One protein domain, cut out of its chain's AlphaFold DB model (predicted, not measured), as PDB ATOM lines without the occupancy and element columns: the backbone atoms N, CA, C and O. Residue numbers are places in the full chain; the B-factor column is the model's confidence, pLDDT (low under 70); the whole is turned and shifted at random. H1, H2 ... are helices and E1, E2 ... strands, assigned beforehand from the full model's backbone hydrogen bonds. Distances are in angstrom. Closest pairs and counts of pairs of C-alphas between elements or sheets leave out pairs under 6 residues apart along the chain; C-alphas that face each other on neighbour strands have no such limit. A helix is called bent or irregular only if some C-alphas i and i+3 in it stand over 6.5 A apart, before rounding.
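AT A GLANCE: This is residues 2 to 22 and 96 to 133 of the 133 residues of the protein "Phage tail protein" of Escherichia albertii (UniProt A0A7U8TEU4). Two helices, H1 and H2, follow each other end to end as a wide, open V, and the slender two-stranded hairpin of E1 and E2 lies over the mouth of the V. The two helices meet only through their link, and residues 104 to 133, with H2 and most of H1, stand free. The printed part has 59 residues with two named strands and two named helices, in the order E1, E2, H1, H2; the sheet has the order E1 - E2 and is antiparallel. The class is mostly helix, with 35 residues in helices and 6 in strands. The whole is extended, a rod with a radius of gyration of the C-alphas of 16.5 A and spans of 56 by 25 by 10 A.

HOW THE PARTS SIT: E1, residues 2 to 4, and E2, residues 14 to 16, form a hairpin, joined by a short link of 9 residues. They are antiparallel, with 173 degrees between their directions. The C-alphas of Leu 3 and Ile 15 face each other at 4.9 A. N of Lys 4 and O of Lys 14 are within hydrogen-bond range at 2.8 A, as are N of Lys 14 and O of Lys 4 at 2.9 A. H1, residues 96 to 113, is apart from E1. H2, residues 115 to 131, is apart from E1 and from E2. H1 and H2 meet only through their link, a tight one of 1 residue, Arg 114. In H1 and H2 every O i to N i+4 pair is within hydrogen-bond range, and neither helix is bent.

IN THESE COORDINATES: E1 begins at C-alpha 2, at (-51.153, 27.306, -28.763), and ends at C-alpha 4. E2 runs from Lys 14 to Ile 16; each strand is 6.6 A from first to last C-alpha. H1 runs from C-alpha 96, at (-66.199, 30.479, -36.475), to C-alpha 113, 26.2 A away. H2 runs from Leu 115 to Ile 131, 24.3 A, and ends at C-alpha 131, at (-26.850, 57.677, -24.123).

THE WHOLE: The two C-alphas farthest apart are those of Leu 22 and Arg 133, at 56.8 A. Residues 23 to 95 are cut out and not printed, and the C-alphas of Leu 22 and Ala 96 are 9.8 A apart across the cut. The link from E2 to H1 goes across this cut; of the links that are printed whole, none is long. The printed part ends at Arg 133, the chain's last residue. The mean pLDDT of the printed part is 90.5, and residue 133 alone is under 70 in this model.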
ATOM      1  N   ARG A   2     -52.623  27.359 -28.672       79.62
ATOM      2  CA  ARG A   2     -51.153  27.306 -28.763       79.62
ATOM      3  C   ARG A   2     -50.653  28.735 -28.991       79.62
ATOM      4  O   ARG A   2     -50.968  29.328 -30.021       79.62
ATOM      5  N   LEU A   3     -49.946  29.295 -28.008       85.88
ATOM      6  CA  LEU A   3     -49.328  30.623 -28.067       85.88
ATOM      7  C   LEU A   3     -47.854  30.472 -28.459       85.88
ATOM      8  O   LEU A   3     -47.111  29.774 -27.778       85.88
ATOM      9  N   LYS A   4     -47.423  31.156 -29.522       89.62
ATOM     10  CA  LYS A   4     -46.008  31.335 -29.862       89.62
ATOM     11  C   LYS A   4     -45.627  32.784 -29.574       89.62
ATOM     12  O   LYS A   4     -46.181  33.695 -30.187       89.62
ATOM     13  N   ARG A   5     -44.726  32.989 -28.613       89.25
ATOM     14  CA  ARG A   5     -44.262  34.321 -28.200       89.25
ATOM     15  C   ARG A   5     -43.200  34.850 -29.164       89.25
ATOM     16  O   ARG A   5     -42.476  34.063 -29.772       89.25
ATOM     17  N   ALA A   6     -43.124  36.173 -29.266       88.31
ATOM     18  CA  ALA A   6     -42.029  36.847 -29.945       88.31
ATOM     19  C   ALA A   6     -40.714  36.608 -29.184       88.31
ATOM     20  O   ALA A   6     -40.699  36.500 -27.957       88.31
ATOM     21  N   THR A   7     -39.618  36.521 -29.924       88.94
ATOM     22  CA  THR A   7     -38.247  36.400 -29.412       88.94
ATOM     23  C   THR A   7     -37.368  37.417 -30.132       88.94
ATOM     24  O   THR A   7     -37.752  37.909 -31.189       88.94
ATOM     25  N   VAL A   8     -36.170  37.703 -29.618       86.19
ATOM     26  CA  VAL A   8     -35.246  38.658 -30.265       86.19
ATOM     27  C   VAL A   8     -34.940  38.263 -31.717       86.19
ATOM     28  O   VAL A   8     -34.914  39.114 -32.596       86.19
ATOM     29  N   ARG A   9     -34.784  36.961 -31.993       90.50
ATOM     30  CA  ARG A   9     -34.527  36.435 -33.347       90.50
ATOM     31  C   ARG A   9     -35.774  36.373 -34.237       90.50
ATOM     32  O   ARG A   9     -35.649  36.253 -35.448       90.50
ATOM     33  N   ASN A  10     -36.972  36.403 -33.655       90.06
ATOM     34  CA  ASN A  10     -38.233  36.391 -34.392       90.06
ATOM     35  C   ASN A  10     -39.267  37.255 -33.660       90.06
ATOM     36  O   ASN A  10     -39.930  36.753 -32.742       90.06
ATOM     37  N   PRO A  11     -39.427  38.528 -34.058       85.38
ATOM     38  CA  PRO A  11     -40.280  39.478 -33.352       85.38
ATOM     39  C   PRO A  11     -41.782  39.203 -33.538       85.38
ATOM     40  O   PRO A  11     -42.611  39.887 -32.942       85.38
ATOM     41  N   ASN A  12     -42.165  38.192 -34.323       88.31
ATOM     42  CA  ASN A  12     -43.563  37.868 -34.569       88.31
ATOM     43  C   ASN A  12     -44.134  36.933 -33.493       88.31
ATOM     44  O   ASN A  12     -43.651  35.818 -33.284       88.31
ATOM     45  N   ALA A  13     -45.234  37.354 -32.864       88.56
ATOM     46  CA  ALA A  13     -46.054  36.505 -32.004       88.56
ATOM     47  C   ALA A  13     -47.224  35.893 -32.797       88.56
ATOM     48  O   ALA A  13     -47.842  36.559 -33.627       88.56
ATOM     49  N   LYS A  14     -47.560  34.626 -32.528       90.06
ATOM     50  CA  LYS A  14     -48.672  33.910 -33.180       90.06
ATOM     51  C   LYS A  14     -49.604  33.296 -32.145       90.06
ATOM     52  O   LYS A  14     -49.163  32.582 -31.245       90.06
ATOM     53  N   ILE A  15     -50.906  33.514 -32.318       88.44
ATOM     54  CA  ILE A  15     -51.963  32.881 -31.522       88.44
ATOM     55  C   ILE A  15     -52.819  32.036 -32.461       88.44
ATOM     56  O   ILE A  15     -53.316  32.536 -33.466       88.44
ATOM     57  N   ILE A  16     -52.982  30.750 -32.140       90.00
ATOM     58  CA  ILE A  16     -53.866  29.841 -32.880       90.00
ATOM     59  C   ILE A  16     -55.073  29.505 -32.004       90.00
ATOM     60  O   ILE A  16     -54.927  28.995 -30.883       90.00
ATOM     61  N   VAL A  17     -56.263  29.782 -32.539       86.25
ATOM     62  CA  VAL A  17     -57.558  29.518 -31.902       86.25
ATOM     63  C   VAL A  17     -58.326  28.499 -32.740       86.25
ATOM     64  O   VAL A  17     -58.476  28.672 -33.949       86.25
ATOM     65  N   ASN A  18     -58.826  27.443 -32.097       89.31
ATOM     66  CA  ASN A  18     -59.724  26.493 -32.745       89.31
ATOM     67  C   ASN A  18     -61.092  27.154 -32.922       89.31
ATOM     68  O   ASN A  18     -61.716  27.558 -31.945       89.31
ATOM     69  N   ARG A  19     -61.538  27.251 -34.174       89.69
ATOM     70  CA  ARG A  19     -62.800  27.896 -34.567       89.69
ATOM     71  C   ARG A  19     -63.886  26.899 -34.986       89.69
ATOM     72  O   ARG A  19     -64.857  27.295 -35.621       89.69
ATOM     73  N   GLY A  20     -63.679  25.617 -34.692       90.12
ATOM     74  CA  GLY A  20     -64.636  24.564 -35.012       90.12
ATOM     75  C   GLY A  20     -65.922  24.703 -34.205       90.12
ATOM     76  O   GLY A  20     -65.915  25.232 -33.091       90.12
ATOM     77  N   ASP A  21     -67.013  24.213 -34.779       89.62
ATOM     78  CA  ASP A  21     -68.322  24.277 -34.147       89.62
ATOM     79  C   ASP A  21     -68.366  23.469 -32.852       89.62
ATOM     80  O   ASP A  21     -67.738  22.412 -32.721       89.62
ATOM     81  N   LEU A  22     -69.153  23.953 -31.896       86.56
ATOM     82  CA  LEU A  22     -69.295  23.320 -30.590       86.56
ATOM     83  C   LEU A  22     -70.632  22.586 -30.484       86.56
ATOM     84  O   LEU A  22     -71.647  23.092 -30.957       86.56
ATOM     85  N   ALA A  96     -67.221  29.923 -35.605       91.19
ATOM     86  CA  ALA A  96     -66.199  30.479 -36.475       91.19
ATOM     87  C   ALA A  96     -66.212  32.011 -36.556       91.19
ATOM     88  O   ALA A  96     -65.151  32.630 -36.441       91.19
ATOM     89  N   ALA A  97     -67.393  32.595 -36.761       92.19
ATOM     90  CA  ALA A  97     -67.603  34.038 -36.830       92.19
ATOM     91  C   ALA A  97     -67.470  34.731 -35.461       92.19
ATOM     92  O   ALA A  97     -66.626  35.624 -35.356       92.19
ATOM     93  N   PRO A  98     -68.192  34.316 -34.396       92.06
ATOM     94  CA  PRO A  98     -68.133  35.021 -33.114       92.06
ATOM     95  C   PRO A  98     -66.735  34.989 -32.488       92.06
ATOM     96  O   PRO A  98     -66.280  35.993 -31.946       92.06
ATOM     97  N   LEU A  99     -65.999  33.876 -32.612       91.94
ATOM     98  CA  LEU A  99     -64.625  33.807 -32.102       91.94
ATOM     99  C   LEU A  99     -63.664  34.697 -32.886       91.94
ATOM    100  O   LEU A  99     -62.739  35.249 -32.295       91.94
ATOM    101  N   LYS A 100     -63.860  34.835 -34.204       92.81
ATOM    102  CA  LYS A 100     -63.054  35.753 -35.012       92.81
ATOM    103  C   LYS A 100     -63.318  37.198 -34.596       92.81
ATOM    104  O   LYS A 100     -62.370  37.926 -34.331       92.81
ATOM    105  N   GLN A 101     -64.588  37.580 -34.490       95.19
ATOM    106  CA  GLN A 101     -64.986  38.926 -34.094       95.19
ATOM    107  C   GLN A 101     -64.415  39.301 -32.719       95.19
ATOM    108  O   GLN A 101     -63.694  40.289 -32.608       95.19
ATOM    109  N   ALA A 102     -64.641  38.468 -31.700       93.62
ATOM    110  CA  ALA A 102     -64.139  38.722 -30.350       93.62
ATOM    111  C   ALA A 102     -62.602  38.804 -30.297       93.62
ATOM    112  O   ALA A 102     -62.031  39.569 -29.518       93.62
ATOM    113  N   PHE A 103     -61.914  38.014 -31.128       91.75
ATOM    114  CA  PHE A 103     -60.461  38.081 -31.241       91.75
ATOM    115  C   PHE A 103     -60.002  39.419 -31.834       91.75
ATOM    116  O   PHE A 103     -59.146  40.074 -31.239       91.75
ATOM    117  N   ASP A 104     -60.584  39.836 -32.959       93.75
ATOM    118  CA  ASP A 104     -60.224  41.081 -33.646       93.75
ATOM    119  C   ASP A 104     -60.511  42.310 -32.765       93.75
ATOM    120  O   ASP A 104     -59.661  43.191 -32.622       93.75
ATOM    121  N   GLU A 105     -61.667  42.339 -32.099       96.06
ATOM    122  CA  GLU A 105     -62.034  43.378 -31.129       96.06
ATOM    123  C   GLU A 105     -61.012  43.473 -29.989       96.06
ATOM    124  O   GLU A 105     -60.529  44.559 -29.660       96.06
ATOM    125  N   ASN A 106     -60.616  42.333 -29.419       93.12
ATOM    126  CA  ASN A 106     -59.656  42.309 -28.324       93.12
ATOM    127  C   ASN A 106     -58.247  42.739 -28.767       93.12
ATOM    128  O   ASN A 106     -57.567  43.461 -28.036       93.12
ATOM    129  N   VAL A 107     -57.807  42.340 -29.965       91.62
ATOM    130  CA  VAL A 107     -56.534  42.800 -30.542       91.62
ATOM    131  C   VAL A 107     -56.549  44.315 -30.726       91.62
ATOM    132  O   VAL A 107     -55.596  44.986 -30.328       91.62
ATOM    133  N   ASN A 108     -57.633  44.866 -31.272       94.75
ATOM    134  CA  ASN A 108     -57.776  46.307 -31.468       94.75
ATOM    135  C   ASN A 108     -57.770  47.068 -30.140       94.75
ATOM    136  O   ASN A 108     -57.085  48.084 -30.022       94.75
ATOM    137  N   ARG A 109     -58.457  46.545 -29.121       95.50
ATOM    138  CA  ARG A 109     -58.444  47.108 -27.767       95.50
ATOM    139  C   ARG A 109     -57.031  47.147 -27.179       95.50
ATOM    140  O   ARG A 109     -56.559  48.207 -26.783       95.50
ATOM    141  N   ILE A 110     -56.312  46.021 -27.201       92.25
ATOM    142  CA  ILE A 110     -54.937  45.929 -26.673       92.25
ATOM    143  C   ILE A 110     -53.988  46.882 -27.415       92.25
ATOM    144  O   ILE A 110     -53.151  47.529 -26.784       92.25
ATOM    145  N   ARG A 111     -54.124  46.991 -28.744       91.12
ATOM    146  CA  ARG A 111     -53.325  47.907 -29.572       91.12
ATOM    147  C   ARG A 111     -53.550  49.377 -29.231       91.12
ATOM    148  O   ARG A 111     -52.618  50.157 -29.358       91.12
ATOM    149  N   ARG A 112     -54.756  49.758 -28.815       93.88
ATOM    150  CA  ARG A 112     -55.067  51.143 -28.438       93.88
ATOM    151  C   ARG A 112     -54.630  51.452 -27.010       93.88
ATOM    152  O   ARG A 112     -54.004  52.475 -26.774       93.88
ATOM    153  N   GLU A 113     -54.929  50.560 -26.072       94.69
ATOM    154  CA  GLU A 113     -54.773  50.845 -24.640       94.69
ATOM    155  C   GLU A 113     -53.381  50.504 -24.098       94.69
ATOM    156  O   GLU A 113     -52.798  51.274 -23.340       94.69
ATOM    157  N   ARG A 114     -52.833  49.334 -24.455       92.81
ATOM    158  CA  ARG A 114     -51.592  48.821 -23.847       92.81
ATOM    159  C   ARG A 114     -50.364  49.044 -24.713       92.81
ATOM    160  O   ARG A 114     -49.304  49.365 -24.185       92.81
ATOM    161  N   LEU A 115     -50.494  48.882 -26.029       90.56
ATOM    162  CA  LEU A 115     -49.342  48.917 -26.932       90.56
ATOM    163  C   LEU A 115     -48.551  50.241 -26.876       90.56
ATOM    164  O   LEU A 115     -47.328  50.157 -26.777       90.56
ATOM    165  N   PRO A 116     -49.169  51.442 -26.862       94.44
ATOM    166  CA  PRO A 116     -48.406  52.693 -26.821       94.44
ATOM    167  C   PRO A 116     -47.590  52.843 -25.534       94.44
ATOM    168  O   PRO A 116     -46.463  53.331 -25.566       94.44
ATOM    169  N   LYS A 117     -48.135  52.374 -24.404       94.81
ATOM    170  CA  LYS A 117     -47.461  52.412 -23.102       94.81
ATOM    171  C   LYS A 117     -46.213  51.531 -23.091       94.81
ATOM    172  O   LYS A 117     -45.147  51.988 -22.683       94.81
ATOM    173  N   GLU A 118     -46.338  50.296 -23.573       91.69
ATOM    174  CA  GLU A 118     -45.220  49.350 -23.656       91.69
ATOM    175  C   GLU A 118     -44.148  49.825 -24.647       91.69
ATOM    176  O   GLU A 118     -42.957  49.781 -24.341       91.69
ATOM    177  N   LEU A 119     -44.557  50.353 -25.808       90.44
ATOM    178  CA  LEU A 119     -43.627  50.914 -26.794       90.44
ATOM    179  C   LEU A 119     -42.893  52.140 -26.247       90.44
ATOM    180  O   LEU A 119     -41.676  52.231 -26.386       90.44
ATOM    181  N   GLY A 120     -43.601  53.055 -25.581       94.56
ATOM    182  CA  GLY A 120     -42.989  54.225 -24.955       94.56
ATOM    183  C   GLY A 120     -41.977  53.846 -23.873       94.56
ATOM    184  O   GLY A 120     -40.892  54.423 -23.812       94.56
ATOM    185  N   TYR A 121     -42.294  52.845 -23.047       94.69
ATOM    186  CA  TYR A 121     -41.360  52.309 -22.057       94.69
ATOM    187  C   TYR A 121     -40.118  51.691 -22.718       94.69
ATOM    188  O   TYR A 121     -38.991  52.033 -22.354       94.69
ATOM    189  N   ALA A 122     -40.312  50.841 -23.729       91.56
ATOM    190  CA  ALA A 122     -39.220  50.193 -24.449       91.56
ATOM    191  C   ALA A 122     -38.297  51.208 -25.144       91.56
ATOM    192  O   ALA A 122     -37.076  51.082 -25.058       91.56
ATOM    193  N   LEU A 123     -38.862  52.245 -25.774       93.81
ATOM    194  CA  LEU A 123     -38.103  53.320 -26.420       93.81
ATOM    195  C   LEU A 123     -37.281  54.130 -25.412       93.81
ATOM    196  O   LEU A 123     -36.092  54.347 -25.632       93.81
ATOM    197  N   LYS A 124     -37.875  54.528 -24.279       95.00
ATOM    198  CA  LYS A 124     -37.143  55.229 -23.208       95.00
ATOM    199  C   LYS A 124     -35.967  54.400 -22.697       95.00
ATOM    200  O   LYS A 124     -34.879  54.934 -22.489       95.00
ATOM    201  N   GLN A 125     -36.171  53.096 -22.520       92.06
ATOM    202  CA  GLN A 125     -35.116  52.195 -22.073       92.06
ATOM    203  C   GLN A 125     -34.001  52.045 -23.120       92.06
ATOM    204  O   GLN A 125     -32.829  52.066 -22.752       92.06
ATOM    205  N   GLN A 126     -34.342  51.950 -24.410       90.44
ATOM    206  CA  GLN A 126     -33.367  51.923 -25.508       90.44
ATOM    207  C   GLN A 126     -32.511  53.196 -25.537       90.44
ATOM    208  O   GLN A 126     -31.285  53.106 -25.527       90.44
ATOM    209  N   LEU A 127     -33.134  54.377 -25.470       94.38
ATOM    210  CA  LEU A 127     -32.414  55.656 -25.428       94.38
ATOM    211  C   LEU A 127     -31.472  55.743 -24.223       94.38
ATOM    212  O   LEU A 127     -30.331  56.173 -24.362       94.38
ATOM    213  N   ARG A 128     -31.911  55.273 -23.048       93.50
ATOM    214  CA  ARG A 128     -31.071  55.239 -21.843       93.50
ATOM    215  C   ARG A 128     -29.811  54.395 -22.032       93.50
ATOM    216  O   ARG A 128     -28.770  54.760 -21.501       93.50
ATOM    217  N   ILE A 129     -29.907  53.267 -22.732       93.81
ATOM    218  CA  ILE A 129     -28.759  52.388 -22.994       93.81
ATOM    219  C   ILE A 129     -27.783  53.050 -23.971       93.81
ATOM    220  O   ILE A 129     -26.579  52.969 -23.756       93.81
ATOM    221  N   VAL A 130     -28.294  53.714 -25.013       93.12
ATOM    222  CA  VAL A 130     -27.463  54.373 -26.035       93.12
ATOM    223  C   VAL A 130     -26.741  55.599 -25.476       93.12
ATOM    224  O   VAL A 130     -25.563  55.759 -25.748       93.12
ATOM    225  N   ILE A 131     -27.416  56.430 -24.676       91.38
ATOM    226  CA  ILE A 131     -26.850  57.677 -24.123       91.38
ATOM    227  C   ILE A 131     -25.882  57.418 -22.956       91.38
ATOM    228  O   ILE A 131     -25.010  58.233 -22.688       91.38
ATOM    229  N   LYS A 132     -26.045  56.311 -22.215       81.38
ATOM    230  CA  LYS A 132     -25.128  55.939 -21.119       81.38
ATOM    231  C   LYS A 132     -23.800  55.340 -21.592       81.38
ATOM    232  O   LYS A 132     -22.937  55.101 -20.748       81.38
ATOM    233  N   ARG A 133     -23.689  55.006 -22.873       54.12
ATOM    234  CA  ARG A 133     -22.428  54.617 -23.503       54.12
ATOM    235  C   ARG A 133     -21.646  55.858 -23.886       54.12
ATOM    236  O   ARG A 133     -20.408  55.765 -23.790       54.12
TER     237      ARG A 133